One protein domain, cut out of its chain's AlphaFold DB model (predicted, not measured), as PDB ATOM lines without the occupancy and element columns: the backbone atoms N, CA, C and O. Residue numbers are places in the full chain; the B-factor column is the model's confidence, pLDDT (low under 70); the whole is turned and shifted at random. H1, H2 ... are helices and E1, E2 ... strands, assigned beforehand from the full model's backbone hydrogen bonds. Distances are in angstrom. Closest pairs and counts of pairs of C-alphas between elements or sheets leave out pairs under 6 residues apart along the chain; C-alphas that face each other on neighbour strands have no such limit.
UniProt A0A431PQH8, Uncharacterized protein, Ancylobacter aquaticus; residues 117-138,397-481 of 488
ATOM      1  N   PHE A 117     276.013 291.600 251.424       98.12
ATOM      2  CA  PHE A 117     274.743 291.670 252.151       98.12
ATOM      3  C   PHE A 117     274.261 290.278 252.589       98.12
ATOM      4  O   PHE A 117     273.973 290.070 253.769       98.12
ATOM      5  N   GLY A 118     274.224 289.317 251.660       97.56
ATOM      6  CA  GLY A 118     273.817 287.943 251.958       97.56
ATOM      7  C   GLY A 118     274.729 287.251 252.970       97.56
ATOM      8  O   GLY A 118     274.244 286.634 253.916       97.56
ATOM      9  N   ASP A 119     276.041 287.417 252.820       97.56
ATOM     10  CA  ASP A 119     277.055 286.841 253.704       97.56
ATOM     11  C   ASP A 119     276.942 287.399 255.128       97.56
ATOM     12  O   ASP A 119     277.097 286.649 256.084       97.56
ATOM     13  N   ALA A 120     276.613 288.683 255.311       98.06
ATOM     14  CA  ALA A 120     276.404 289.254 256.643       98.06
ATOM     15  C   ALA A 120     275.222 288.597 257.380       98.06
ATOM     16  O   ALA A 120     275.355 288.219 258.547       98.06
ATOM     17  N   LEU A 121     274.086 288.415 256.694       98.62
ATOM     18  CA  LEU A 121     272.916 287.741 257.268       98.62
ATOM     19  C   LEU A 121     273.195 286.254 257.528       98.62
ATOM     20  O   LEU A 121     272.841 285.735 258.586       98.62
ATOM     21  N   ARG A 122     273.889 285.581 256.604       98.56
ATOM     22  CA  ARG A 122     274.256 284.165 256.741       98.56
ATOM     23  C   ARG A 122     275.269 283.928 257.861       98.56
ATOM     24  O   ARG A 122     275.119 282.988 258.632       98.56
ATOM     25  N   ASN A 123     276.251 284.810 258.024       97.81
ATOM     26  CA  ASN A 123     277.216 284.737 259.122       97.81
ATOM     27  C   ASN A 123     276.543 284.902 260.484       97.81
ATOM     28  O   ASN A 123     276.923 284.222 261.434       97.81
ATOM     29  N   TYR A 124     275.530 285.770 260.584       98.69
ATOM     30  CA  TYR A 124     274.688 285.840 261.776       98.69
ATOM     31  C   TYR A 124     273.910 284.536 261.992       98.69
ATOM     32  O   TYR A 124     273.928 284.002 263.102       98.69
ATOM     33  N   ALA A 125     273.302 283.982 260.939       98.69
ATOM     34  CA  ALA A 125     272.598 282.706 261.012       98.69
ATOM     35  C   ALA A 125     273.503 281.573 261.535       98.69
ATOM     36  O   ALA A 125     273.120 280.892 262.478       98.69
ATOM     37  N   PHE A 126     274.743 281.438 261.049       98.19
ATOM     38  CA  PHE A 126     275.714 280.442 261.546       98.19
ATOM     39  C   PHE A 126     276.120 280.604 263.014       98.19
ATOM     40  O   PHE A 126     276.739 279.706 263.581       98.19
ATOM     41  N   LYS A 127     275.825 281.739 263.650       98.06
ATOM     42  CA  LYS A 127     276.048 281.915 265.091       98.06
ATOM     43  C   LYS A 127     274.844 281.530 265.937       98.06
ATOM     44  O   LYS A 127     275.028 281.275 267.121       98.06
ATOM     45  N   MET A 128     273.650 281.521 265.350       98.38
ATOM     46  CA  MET A 128     272.391 281.480 266.094       98.38
ATOM     47  C   MET A 128     271.480 280.310 265.702       98.38
ATOM     48  O   MET A 128     270.533 280.025 266.426       98.38
ATOM     49  N   ALA A 129     271.740 279.650 264.573       98.56
ATOM     50  CA  ALA A 129     270.920 278.576 264.026       98.56
ATOM     51  C   ALA A 129     271.731 277.295 263.800       98.56
ATOM     52  O   ALA A 129     272.940 277.324 263.551       98.56
ATOM     53  N   ILE A 130     271.026 276.171 263.869       98.69
ATOM     54  CA  ILE A 130     271.532 274.836 263.553       98.69
ATOM     55  C   ILE A 130     270.992 274.410 262.190       98.69
ATOM     56  O   ILE A 130     271.763 273.933 261.362       98.69
ATOM     57  N   GLU A 131     269.700 274.610 261.934       98.81
ATOM     58  CA  GLU A 131     269.077 274.244 260.662       98.81
ATOM     59  C   GLU A 131     269.084 275.398 259.660       98.81
ATOM     60  O   GLU A 131     268.784 276.541 260.004       98.81
ATOM     61  N   PHE A 132     269.375 275.085 258.402       98.88
ATOM     62  CA  PHE A 132     269.380 276.039 257.294       98.88
ATOM     63  C   PHE A 132     268.479 275.518 256.187       98.88
ATOM     64  O   PHE A 132     268.698 274.408 255.716       98.88
ATOM     65  N   HIS A 133     267.487 276.296 255.764       98.81
ATOM     66  CA  HIS A 133     266.518 275.901 254.735       98.81
ATOM     67  C   HIS A 133     266.691 276.715 253.454       98.81
ATOM     68  O   HIS A 133     267.170 277.847 253.490       98.81
ATOM     69  N   GLY A 134     266.295 276.124 252.321       98.25
ATOM     70  CA  GLY A 134     266.465 276.735 250.995       98.25
ATOM     71  C   GLY A 134     267.927 276.968 250.621       98.25
ATOM     72  O   GLY A 134     268.248 277.935 249.941       98.25
ATOM     73  N   SER A 135     268.810 276.108 251.123       98.56
ATOM     74  CA  SER A 135     270.251 276.268 250.988       98.56
ATOM     75  C   SER A 135     270.747 275.884 249.597       98.56
ATOM     76  O   SER A 135     270.212 274.976 248.960       98.56
ATOM     77  N   GLU A 136     271.849 276.512 249.196       98.31
ATOM     78  CA  GLU A 136     272.663 276.160 248.036       98.31
ATOM     79  C   GLU A 136     274.155 276.058 248.439       98.31
ATOM     80  O   GLU A 136     274.521 276.043 249.625       98.31
ATOM     81  N   ALA A 137     275.049 275.938 247.454       97.38
ATOM     82  CA  ALA A 137     276.482 275.741 247.648       97.38
ATOM     83  C   ALA A 137     277.147 276.825 248.510       97.38
ATOM     84  O   ALA A 137     278.084 276.526 249.248       97.38
ATOM     85  N   GLU A 138     276.703 278.082 248.449       93.88
ATOM     86  CA  GLU A 138     277.239 279.159 249.289       93.88
ATOM     87  C   GLU A 138     277.031 278.890 250.782       93.88
ATOM     88  O   GLU A 138     277.900 279.225 251.582       93.88
ATOM     89  N   GLY A 397     261.446 273.651 253.131       98.12
ATOM     90  CA  GLY A 397     261.492 274.450 254.352       98.12
ATOM     91  C   GLY A 397     260.131 274.970 254.827       98.12
ATOM     92  O   GLY A 397     259.935 275.088 256.033       98.12
ATOM     93  N   LEU A 398     259.161 275.218 253.935       98.25
ATOM     94  CA  LEU A 398     257.813 275.656 254.337       98.25
ATOM     95  C   LEU A 398     257.017 274.557 255.058       98.25
ATOM     96  O   LEU A 398     256.086 274.864 255.796       98.25
ATOM     97  N   LEU A 399     257.371 273.291 254.820       97.69
ATOM     98  CA  LEU A 399     256.656 272.114 255.323       97.69
ATOM     99  C   LEU A 399     257.420 271.383 256.434       97.69
ATOM    100  O   LEU A 399     256.841 270.563 257.134       97.69
ATOM    101  N   HIS A 400     258.719 271.651 256.587       97.81
ATOM    102  CA  HIS A 400     259.530 271.045 257.635       97.81
ATOM    103  C   HIS A 400     259.209 271.649 259.003       97.81
ATOM    104  O   HIS A 400     259.340 272.863 259.214       97.81
ATOM    105  N   GLU A 401     258.847 270.789 259.948       96.38
ATOM    106  CA  GLU A 401     258.760 271.123 261.364       96.38
ATOM    107  C   GLU A 401     260.112 270.846 262.018       96.38
ATOM    108  O   GLU A 401     260.618 269.731 261.983       96.38
ATOM    109  N   SER A 402     260.725 271.907 262.536       94.75
ATOM    110  CA  SER A 402     262.068 271.882 263.106       94.75
ATOM    111  C   SER A 402     261.985 271.833 264.623       94.75
ATOM    112  O   SER A 402     261.295 272.667 265.212       94.75
ATOM    113  N   ASP A 403     262.749 270.934 265.236       96.00
ATOM    114  CA  ASP A 403     262.971 270.934 266.685       96.00
ATOM    115  C   ASP A 403     264.082 271.920 267.088       96.00
ATOM    116  O   ASP A 403     264.101 272.434 268.207       96.00
ATOM    117  N   GLU A 404     265.005 272.205 266.166       98.25
ATOM    118  CA  GLU A 404     266.178 273.047 266.396       98.25
ATOM    119  C   GLU A 404     265.989 274.478 265.848       98.25
ATOM    120  O   GLU A 404     265.205 274.703 264.916       98.25
ATOM    121  N   PRO A 405     266.740 275.475 266.361       98.44
ATOM    122  CA  PRO A 405     266.720 276.831 265.822       98.44
ATOM    123  C   PRO A 405     267.105 276.859 264.337       98.44
ATOM    124  O   PRO A 405     268.154 276.335 263.943       98.44
ATOM    125  N   ARG A 406     266.271 277.513 263.519       98.56
ATOM    126  CA  ARG A 406     266.368 277.490 262.051       98.56
ATOM    127  C   ARG A 406     266.570 278.863 261.415       98.56
ATOM    128  O   ARG A 406     266.100 279.874 261.943       98.56
ATOM    129  N   ALA A 407     267.237 278.877 260.267       98.81
ATOM    130  CA  ALA A 407     267.417 280.035 259.401       98.81
ATOM    131  C   ALA A 407     266.816 279.788 258.007       98.81
ATOM    132  O   ALA A 407     266.995 278.719 257.422       98.81
ATOM    133  N   ASP A 408     266.152 280.812 257.466       98.88
ATOM    134  CA  ASP A 408     265.336 280.725 256.252       98.88
ATOM    135  C   ASP A 408     265.656 281.886 255.291       98.88
ATOM    136  O   ASP A 408     264.891 282.839 255.104       98.88
ATOM    137  N   LEU A 409     266.860 281.844 254.719       98.75
ATOM    138  CA  LEU A 409     267.433 282.935 253.930       98.75
ATOM    139  C   LEU A 409     267.206 282.729 252.424       98.75
ATOM    140  O   LEU A 409     267.483 281.670 251.884       98.75
ATOM    141  N   PHE A 410     266.770 283.786 251.743       98.50
ATOM    142  CA  PHE A 410     266.759 283.963 250.283       98.50
ATOM    143  C   PHE A 410     265.975 282.954 249.428       98.50
ATOM    144  O   PHE A 410     266.215 282.892 248.226       98.50
ATOM    145  N   TYR A 411     265.008 282.230 249.999       98.69
ATOM    146  CA  TYR A 411     264.200 281.273 249.227       98.69
ATOM    147  C   TYR A 411     262.677 281.414 249.396       98.69
ATOM    148  O   TYR A 411     261.909 280.972 248.542       98.69
ATOM    149  N   LEU A 412     262.205 282.020 250.495       98.69
ATOM    150  CA  LEU A 412     260.779 282.005 250.859       98.69
ATOM    151  C   LEU A 412     259.876 282.573 249.759       98.69
ATOM    152  O   LEU A 412     258.807 282.034 249.499       98.69
ATOM    153  N   THR A 413     260.334 283.626 249.090       98.25
ATOM    154  CA  THR A 413     259.605 284.348 248.039       98.25
ATOM    155  C   THR A 413     260.003 283.955 246.622       98.25
ATOM    156  O   THR A 413     259.614 284.638 245.671       98.25
ATOM    157  N   ASN A 414     260.740 282.854 246.443       98.19
ATOM    158  CA  ASN A 414     260.961 282.315 245.107       98.19
ATOM    159  C   ASN A 414     259.608 282.017 244.447       98.19
ATOM    160  O   ASN A 414     258.645 281.617 245.111       98.19
ATOM    161  N   ARG A 415     259.527 282.188 243.125       96.88
ATOM    162  CA  ARG A 415     258.271 282.048 242.371       96.88
ATOM    163  C   ARG A 415     257.568 280.698 242.570       96.88
ATOM    164  O   ARG A 415     256.343 280.643 242.514       96.88
ATOM    165  N   CYS A 416     258.315 279.631 242.854       96.75
ATOM    166  CA  CYS A 416     257.761 278.307 243.152       96.75
ATOM    167  C   CYS A 416     256.879 278.260 244.417       96.75
ATOM    168  O   CYS A 416     256.076 277.340 244.544       96.75
ATOM    169  N   ASN A 417     256.981 279.249 245.311       98.12
ATOM    170  CA  ASN A 417     256.199 279.346 246.547       98.12
ATOM    171  C   ASN A 417     254.995 280.304 246.439       98.12
ATOM    172  O   ASN A 417     254.320 280.567 247.435       98.12
ATOM    173  N   MET A 418     254.723 280.854 245.252       97.38
ATOM    174  CA  MET A 418     253.632 281.808 245.042       97.38
ATOM    175  C   MET A 418     252.269 281.199 245.419       97.38
ATOM    176  O   MET A 418     251.949 280.086 245.006       97.38
ATOM    177  N   GLY A 419     251.455 281.935 246.185       97.62
ATOM    178  CA  GLY A 419     250.171 281.444 246.704       97.62
ATOM    179  C   GLY A 419     250.265 280.675 248.031       97.62
ATOM    180  O   GLY A 419     249.239 280.228 248.545       97.62
ATOM    181  N   LEU A 420     251.468 280.515 248.597       98.19
ATOM    182  CA  LEU A 420     251.711 279.872 249.897       98.19
ATOM    183  C   LEU A 420     252.064 280.890 250.996       98.19
ATOM    184  O   LEU A 420     252.780 280.577 251.949       98.19
ATOM    185  N   GLU A 421     251.557 282.121 250.886       98.38
ATOM    186  CA  GLU A 421     251.851 283.212 251.819       98.38
ATOM    187  C   GLU A 421     251.583 282.864 253.294       98.38
ATOM    188  O   GLU A 421     252.415 283.240 254.123       98.38
ATOM    189  N   PRO A 422     250.501 282.144 253.670       98.38
ATOM    190  CA  PRO A 422     250.286 281.755 255.064       98.38
ATOM    191  C   PRO A 422     251.468 280.972 255.651       98.38
ATOM    192  O   PRO A 422     251.952 281.311 256.730       98.38
ATOM    193  N   SER A 423     251.998 279.993 254.914       98.38
ATOM    194  CA  SER A 423     253.138 279.182 255.357       98.38
ATOM    195  C   SER A 423     254.428 279.998 255.450       98.38
ATOM    196  O   SER A 423     255.228 279.784 256.358       98.38
ATOM    197  N   ILE A 424     254.624 280.976 254.558       98.69
ATOM    198  CA  ILE A 424     255.773 281.894 254.617       98.69
ATOM    199  C   ILE A 424     255.745 282.711 255.914       98.69
ATOM    200  O   ILE A 424     256.766 282.811 256.601       98.69
ATOM    201  N   TYR A 425     254.586 283.265 256.285       98.56
ATOM    202  CA  TYR A 425     254.457 284.012 257.539       98.56
ATOM    203  C   TYR A 425     254.643 283.122 258.772       98.56
ATOM    204  O   TYR A 425     255.265 283.566 259.738       98.56
ATOM    205  N   GLU A 426     254.183 281.869 258.738       98.44
ATOM    206  CA  GLU A 426     254.440 280.916 259.826       98.44
ATOM    207  C   GLU A 426     255.930 280.585 259.979       98.44
ATOM    208  O   GLU A 426     256.423 280.493 261.103       98.44
ATOM    209  N   VAL A 427     256.689 280.489 258.881       98.56
ATOM    210  CA  VAL A 427     258.154 280.367 258.957       98.56
ATOM    211  C   VAL A 427     258.773 281.617 259.586       98.56
ATOM    212  O   VAL A 427     259.525 281.505 260.554       98.56
ATOM    213  N   MET A 428     258.418 282.815 259.111       98.31
ATOM    214  CA  MET A 428     258.964 284.075 259.641       98.31
ATOM    215  C   MET A 428     258.674 284.291 261.133       98.31
ATOM    216  O   MET A 428     259.436 284.975 261.813       98.31
ATOM    217  N   LYS A 429     257.587 283.716 261.652       98.06
ATOM    218  CA  LYS A 429     257.190 283.811 263.061       98.06
ATOM    219  C   LYS A 429     258.059 282.969 264.002       98.06
ATOM    220  O   LYS A 429     258.102 283.268 265.193       98.06
ATOM    221  N   LYS A 430     258.727 281.928 263.490       97.00
ATOM    222  CA  LYS A 430     259.536 280.983 264.286       97.00
ATOM    223  C   LYS A 430     261.024 280.957 263.927       97.00
ATOM    224  O   LYS A 430     261.824 280.478 264.725       97.00
ATOM    225  N   ALA A 431     261.405 281.443 262.748       97.81
ATOM    226  CA  ALA A 431     262.793 281.454 262.301       97.81
ATOM    227  C   ALA A 431     263.660 282.428 263.116       97.81
ATOM    228  O   ALA A 431     263.232 283.525 263.475       97.81
ATOM    229  N   VAL A 432     264.922 282.056 263.336       98.50
ATOM    230  CA  VAL A 432     265.946 282.924 263.944       98.50
ATOM    231  C   VAL A 432     266.233 284.129 263.049       98.50
ATOM    232  O   VAL A 432     266.441 285.248 263.522       98.50
ATOM    233  N   ILE A 433     266.274 283.885 261.742       98.81
ATOM    234  CA  ILE A 433     266.398 284.902 260.706       98.81
ATOM    235  C   ILE A 433     265.778 284.369 259.418       98.81
ATOM    236  O   ILE A 433     266.048 283.239 259.013       98.81
ATOM    237  N   ALA A 434     264.963 285.198 258.775       98.75
ATOM    238  CA  ALA A 434     264.327 284.891 257.507       98.75
ATOM    239  C   ALA A 434     264.288 286.133 256.614       98.75
ATOM    240  O   ALA A 434     264.303 287.262 257.110       98.75
ATOM    241  N   THR A 435     264.223 285.939 255.298       98.81
ATOM    242  CA  THR A 435     264.112 287.052 254.342       98.81
ATOM    243  C   THR A 435     262.996 286.808 253.342       98.81
ATOM    244  O   THR A 435     262.889 285.712 252.798       98.81
ATOM    245  N   ALA A 436     262.238 287.857 253.037       98.44
ATOM    246  CA  ALA A 436     261.230 287.859 251.988       98.44
ATOM    247  C   ALA A 436     261.472 289.022 251.023       98.44
ATOM    248  O   ALA A 436     261.800 290.141 251.436       98.44
ATOM    249  N   TRP A 437     261.290 288.765 249.734       98.00
ATOM    250  CA  TRP A 437     261.364 289.775 248.697       98.00
ATOM    251  C   TRP A 437     260.153 290.715 248.751       98.00
ATOM    252  O   TRP A 437     258.997 290.297 248.805       98.00
ATOM    253  N   VAL A 438     260.418 292.023 248.725       96.81
ATOM    254  CA  VAL A 438     259.390 293.085 248.764       96.81
ATOM    255  C   VAL A 438     259.631 294.180 247.718       96.81
ATOM    256  O   VAL A 438     258.975 295.227 247.733       96.81
ATOM    257  N   GLY A 439     260.620 293.984 246.840       93.31
ATOM    258  CA  GLY A 439     260.968 294.927 245.782       93.31
ATOM    259  C   GLY A 439     259.926 294.909 244.667       93.31
ATOM    260  O   GLY A 439     259.579 293.847 244.163       93.31
ATOM    261  N   ARG A 440     259.425 296.088 244.282       92.00
ATOM    262  CA  ARG A 440     258.413 296.244 243.220       92.00
ATOM    263  C   ARG A 440     258.998 296.637 241.867       92.00
ATOM    264  O   ARG A 440     258.313 296.534 240.856       92.00
ATOM    265  N   ALA A 441     260.238 297.124 241.860       87.94
ATOM    266  CA  ALA A 441     260.941 297.444 240.631       87.94
ATOM    267  C   ALA A 441     261.265 296.148 239.866       87.94
ATOM    268  O   ALA A 441     261.643 295.159 240.501       87.94
ATOM    269  N   PRO A 442     261.149 296.147 238.527       76.88
ATOM    270  CA  PRO A 442     261.576 295.012 237.724       76.88
ATOM    271  C   PRO A 442     263.081 294.797 237.912       76.88
ATOM    272  O   PRO A 442     263.878 295.720 237.737       76.88
ATOM    273  N   LEU A 443     263.469 293.579 238.283       77.38
ATOM    274  CA  LEU A 443     264.860 293.166 238.439       77.38
ATOM    275  C   LEU A 443     265.113 291.941 237.571       77.38
ATOM    276  O   LEU A 443     264.357 290.979 237.615       77.38
ATOM    277  N   TYR A 444     266.175 292.006 236.771       78.12
ATOM    278  CA  TYR A 444     266.428 291.034 235.707       78.12
ATOM    279  C   TYR A 444     267.097 289.735 236.188       78.12
ATOM    280  O   TYR A 444     266.979 288.726 235.507       78.12
ATOM    281  N   ASP A 445     267.741 289.741 237.365       85.12
ATOM    282  CA  ASP A 445     268.508 288.587 237.878       85.12
ATOM    283  C   ASP A 445     267.896 287.936 239.137       85.12
ATOM    284  O   ASP A 445     268.552 287.117 239.775       85.12
ATOM    285  N   TYR A 446     266.698 288.352 239.564       88.12
ATOM    286  CA  TYR A 446     266.006 287.810 240.742       88.12
ATOM    287  C   TYR A 446     264.609 287.342 240.342       88.12
ATOM    288  O   TYR A 446     263.784 288.167 239.952       88.12
ATOM    289  N   ASP A 447     264.336 286.043 240.472       93.44
ATOM    290  CA  ASP A 447     263.037 285.443 240.138       93.44
ATOM    291  C   ASP A 447     262.144 285.235 241.376       93.44
ATOM    292  O   ASP A 447     261.614 284.154 241.648       93.44
ATOM    293  N   ASP A 448     261.979 286.310 242.143       95.25
ATOM    294  CA  ASP A 448     261.152 286.346 243.346       95.25
ATOM    295  C   ASP A 448     259.876 287.162 243.116       95.25
ATOM    296  O   ASP A 448     259.863 288.155 242.379       95.25
ATOM    297  N   TYR A 449     258.793 286.782 243.794       95.56
ATOM    298  CA  TYR A 449     257.571 287.582 243.833       95.56
ATOM    299  C   TYR A 449     257.549 288.479 245.076       95.56
ATOM    300  O   TYR A 449     258.085 288.146 246.132       95.56
ATOM    301  N   ALA A 450     256.952 289.665 244.954       96.69
ATOM    302  CA  ALA A 450     256.968 290.652 246.026       96.69
ATOM    303  C   ALA A 450     255.808 290.455 247.008       96.69
ATOM    304  O   ALA A 450     254.642 290.531 246.617       96.69
ATOM    305  N   LEU A 451     256.117 290.336 248.301       97.44
ATOM    306  CA  LEU A 451     255.108 290.485 249.348       97.44
ATOM    307  C   LEU A 451     254.768 291.971 249.574       97.44
ATOM    308  O   LEU A 451     255.656 292.835 249.540       97.44
ATOM    309  N   PRO A 452     253.496 292.324 249.848       97.25
ATOM    310  CA  PRO A 452     253.141 293.695 250.190       97.25
ATOM    311  C   PRO A 452     253.813 294.138 251.498       97.25
ATOM    312  O   PRO A 452     253.565 293.568 252.559       97.25
ATOM    313  N   ARG A 453     254.621 295.207 251.438       97.38
ATOM    314  CA  ARG A 453     255.378 295.742 252.590       97.38
ATOM    315  C   ARG A 453     254.511 295.969 253.835       97.38
ATOM    316  O   ARG A 453     254.923 295.616 254.932       97.38
ATOM    317  N   SER A 454     253.302 296.511 253.671       97.25
ATOM    318  CA  SER A 454     252.360 296.727 254.780       97.25
ATOM    319  C   SER A 454     251.916 295.418 255.432       97.25
ATOM    320  O   SER A 454     251.878 295.332 256.654       97.25
ATOM    321  N   THR A 455     251.627 294.387 254.638       97.94
ATOM    322  CA  THR A 455     251.248 293.061 255.142       97.94
ATOM    323  C   THR A 455     252.406 292.416 255.897       97.94
ATOM    324  O   THR A 455     252.200 291.884 256.984       97.94
ATOM    325  N   VAL A 456     253.636 292.549 255.386       98.12
ATOM    326  CA  VAL A 456     254.846 292.076 256.075       98.12
ATOM    327  C   VAL A 456     255.015 292.749 257.438       98.12
ATOM    328  O   VAL A 456     255.271 292.067 258.426       98.12
ATOM    329  N   MET A 457     254.822 294.070 257.520       97.44
ATOM    330  CA  MET A 457     254.902 294.798 258.791       97.44
ATOM    331  C   MET A 457     253.841 294.339 259.798       97.44
ATOM    332  O   MET A 457     254.162 294.141 260.968       97.44
ATOM    333  N   LEU A 458     252.591 294.177 259.352       97.62
ATOM    334  CA  LEU A 458     251.459 293.831 260.219       97.62
ATOM    335  C   LEU A 458     251.519 292.384 260.721       97.62
ATOM    336  O   LEU A 458     251.199 292.133 261.879       97.62
ATOM    337  N   ASN A 459     251.953 291.449 259.874       97.62
ATOM    338  CA  ASN A 459     251.979 290.024 260.208       97.62
ATOM    339  C   ASN A 459     253.309 289.564 260.815       97.62
ATOM    340  O   ASN A 459     253.335 288.541 261.490       97.62
ATOM    341  N   GLY A 460     254.414 290.264 260.534       96.06
ATOM    342  CA  GLY A 460     255.764 289.832 260.903       96.06
ATOM    343  C   GLY A 460     256.263 290.347 262.254       96.06
ATOM    344  O   GLY A 460     257.263 289.836 262.755       96.06
ATOM    345  N   SER A 461     255.616 291.352 262.854       97.06
ATOM    346  CA  SER A 461     256.071 291.920 264.128       97.06
ATOM    347  C   SER A 461     255.438 291.207 265.320       97.06
ATOM    348  O   SER A 461     254.253 291.380 265.596       97.06
ATOM    349  N   TYR A 462     256.252 290.491 266.094       97.19
ATOM    350  CA  TYR A 462     255.845 289.875 267.362       97.19
ATOM    351  C   TYR A 462     256.722 290.379 268.511       97.19
ATOM    352  O   TYR A 462     257.703 291.084 268.293       97.19
ATOM    353  N   ARG A 463     256.389 290.002 269.753       97.44
ATOM    354  CA  ARG A 463     257.196 290.354 270.935       97.44
ATOM    355  C   ARG A 463     258.659 289.920 270.783       97.44
ATOM    356  O   ARG A 463     259.557 290.694 271.098       97.44
ATOM    357  N   ASP A 464     258.862 288.713 270.261       96.69
ATOM    358  CA  ASP A 464     260.176 288.073 270.166       96.69
ATOM    359  C   ASP A 464     260.750 288.135 268.728       96.69
ATOM    360  O   ASP A 464     261.906 287.784 268.507       96.69
ATOM    361  N   ILE A 465     259.978 288.649 267.755       97.56
ATOM    362  CA  ILE A 465     260.348 288.719 266.331       97.56
ATOM    363  C   ILE A 465     260.426 290.173 265.867       97.56
ATOM    364  O   ILE A 465     259.437 290.911 265.867       97.56
ATOM    365  N   ARG A 466     261.619 290.583 265.428       97.81
ATOM    366  CA  ARG A 466     261.882 291.913 264.864       97.81
ATOM    367  C   ARG A 466     261.741 291.860 263.346       97.81
ATOM    368  O   ARG A 466     262.491 291.140 262.696       97.81
ATOM    369  N   ILE A 467     260.849 292.678 262.788       98.31
ATOM    370  CA  ILE A 467     260.672 292.828 261.340       98.31
ATOM    371  C   ILE A 467     261.260 294.160 260.862       98.31
ATOM    372  O   ILE A 467     260.910 295.223 261.371       98.31
ATOM    373  N   LEU A 468     262.198 294.101 259.916       98.25
ATOM    374  CA  LEU A 468     262.921 295.253 259.369       98.25
ATOM    375  C   LEU A 468     263.129 295.046 257.864       98.25
ATOM    376  O   LEU A 468     263.178 293.908 257.398       98.25
ATOM    377  N   ASP A 469     263.296 296.130 257.106       97.94
ATOM    378  CA  ASP A 469     263.870 296.018 255.763       97.94
ATOM    379  C   ASP A 469     265.347 295.581 255.832       97.94
ATOM    380  O   ASP A 469     265.976 295.617 256.892       97.94
ATOM    381  N   GLY A 470     265.920 295.175 254.695       97.81
ATOM    382  CA  GLY A 470     267.286 294.646 254.651       97.81
ATOM    383  C   GLY A 470     268.349 295.611 255.192       97.81
ATOM    384  O   GLY A 470     269.244 295.186 255.923       97.81
ATOM    385  N   ASN A 471     268.254 296.910 254.896       98.19
ATOM    386  CA  ASN A 471     269.228 297.889 255.385       98.19
ATOM    387  C   ASN A 471     269.055 298.129 256.891       98.19
ATOM    388  O   ASN A 471     270.032 298.126 257.642       98.19
ATOM    389  N   GLY A 472     267.809 298.253 257.354       98.38
ATOM    390  CA  GLY A 472     267.474 298.321 258.773       98.38
ATOM    391  C   GLY A 472     267.981 297.103 259.552       98.38
ATOM    392  O   GLY A 472     268.548 297.262 260.635       98.38
ATOM    393  N   ALA A 473     267.850 295.900 258.987       98.62
ATOM    394  CA  ALA A 473     268.355 294.661 259.573       98.62
ATOM    395  C   ALA A 473     269.885 294.678 259.719       98.62
ATOM    396  O   ALA A 473     270.401 294.412 260.805       98.62
ATOM    397  N   ILE A 474     270.623 295.076 258.677       98.62
ATOM    398  CA  ILE A 474     272.088 295.207 258.745       98.62
ATOM    399  C   ILE A 474     272.505 296.265 259.771       98.62
ATOM    400  O   ILE A 474     273.373 296.002 260.601       98.62
ATOM    401  N   LEU A 475     271.862 297.436 259.786       98.50
ATOM    402  CA  LEU A 475     272.148 298.496 260.761       98.50
ATOM    403  C   LEU A 475     271.861 298.077 262.206       98.50
ATOM    404  O   LEU A 475     272.523 298.571 263.129       98.50
ATOM    405  N   PHE A 476     270.874 297.202 262.405       98.75
ATOM    406  CA  PHE A 476     270.578 296.591 263.693       98.75
ATOM    407  C   PHE A 476     271.671 295.598 264.099       98.75
ATOM    408  O   PHE A 476     272.169 295.684 265.221       98.75
ATOM    409  N   LEU A 477     272.104 294.720 263.191       98.56
ATOM    410  CA  LEU A 477     273.176 293.758 263.459       98.56
ATOM    411  C   LEU A 477     274.529 294.445 263.699       98.56
ATOM    412  O   LEU A 477     275.211 294.089 264.653       98.56
ATOM    413  N   MET A 478     274.868 295.492 262.939       98.25
ATOM    414  CA  MET A 478     276.062 296.321 263.177       98.25
ATOM    415  C   MET A 478     276.084 296.937 264.580       98.25
ATOM    416  O   MET A 478     277.146 297.171 265.151       98.25
ATOM    417  N   TRP A 479     274.911 297.264 265.120       98.19
ATOM    418  CA  TRP A 479     274.785 297.866 266.443       98.19
ATOM    419  C   TRP A 479     274.793 296.833 267.563       98.19
ATOM    420  O   TRP A 479     275.467 297.031 268.571       98.19
ATOM    421  N   LYS A 480     274.024 295.753 267.401       98.31
ATOM    422  CA  LYS A 480     273.800 294.760 268.452       98.31
ATOM    423  C   LYS A 480     274.900 293.698 268.507       98.31
ATOM    424  O   LYS A 480     275.204 293.220 269.595       98.31
ATOM    425  N   TYR A 481     275.491 293.360 267.361       97.94
ATOM    426  CA  TYR A 481     276.478 292.290 267.192       97.94
ATOM    427  C   TYR A 481     277.678 292.760 266.339       97.94
ATOM    428  O   TYR A 481     277.896 292.243 265.237       97.94
TER     429      TYR A 481
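What this domain is: This is residues 117 to 138 and 397 to 481 of the 488 residues of an uncharacterized protein of Ancylobacter aquaticus (UniProt A0A431PQH8). Four helices and a very small parallel sheet make a U in the order H4, H1, sheet, H2, H3: the sheet, E1 beside E2 with the short run 433 to 434 along E2, sits at the base between H1 and H2, H4 packs loosely on the first residues of H1 to form one arm, H3 packs on H2 to form the other, and H3 and H4 are apart, with long loops linking E2 to H2 and H2 to H3. The 107 printed residues hold four named helices and two named strands in the order H1, E1, E2, H2, H3, H4; under half, 47, are in named elements, mostly helix. The whole is compact, with a radius of gyration of the C-alphas of 13.3 A and spans of 33 by 33 by 30 A.

How they stand to each other: E1, residues 131 to 133, and E2, residues 406 to 408, are parallel at 19 degrees; N 407 and O 131 are 2.8 A apart, within hydrogen-bond range. Residues 407 to 408 also pair, parallel, with 433 to 434. The closest C-alphas of E2 and H1, residues 117 to 128, are those of Ala 407 and Ala 125, 6.0 A apart. For E2 and H2, residues 421 to 430, they are Asp 408 and Val 427, 7.7 A. H2 touches H3, residues 453 to 460, closest at C-alphas 429 and 460, 6.6 A, a steep tilt of 52 degrees, the same way. H1, with residues 117 to 121 alone, only just touches H4, residues 470 to 480, with 3 pairs of C-alphas within 8 A, closest at Ala 120 and Ile 474, 7.6 A; the tilt is steep, 47 degrees, the same way. H2 and H4 are apart. Every O i to N i+4 pair is within hydrogen-bond range in H3 and H4, 7 of 8 in H1 and 5 of 6 in H2.

Where its parts are: H1 begins at C-alpha 117, (274.743, 291.670, 252.151), and is 17.4 A long. E1 and E2 measure 6.7 A each, H2 14.8 A, H3 10.2 A. H4, 15.3 A, ends at C-alpha 480, (273.800, 294.760, 268.452).

The domain as a whole: The C-alphas farthest apart, Asp 403 and Pro 442, are 37.7 A apart. Residues 139 to 396 are not printed; C-alphas 138 and 397 are 17.2 A apart across this cut. The links E2 to H2 and H2 to H3 are long. No printed residue is under 70 in pLDDT.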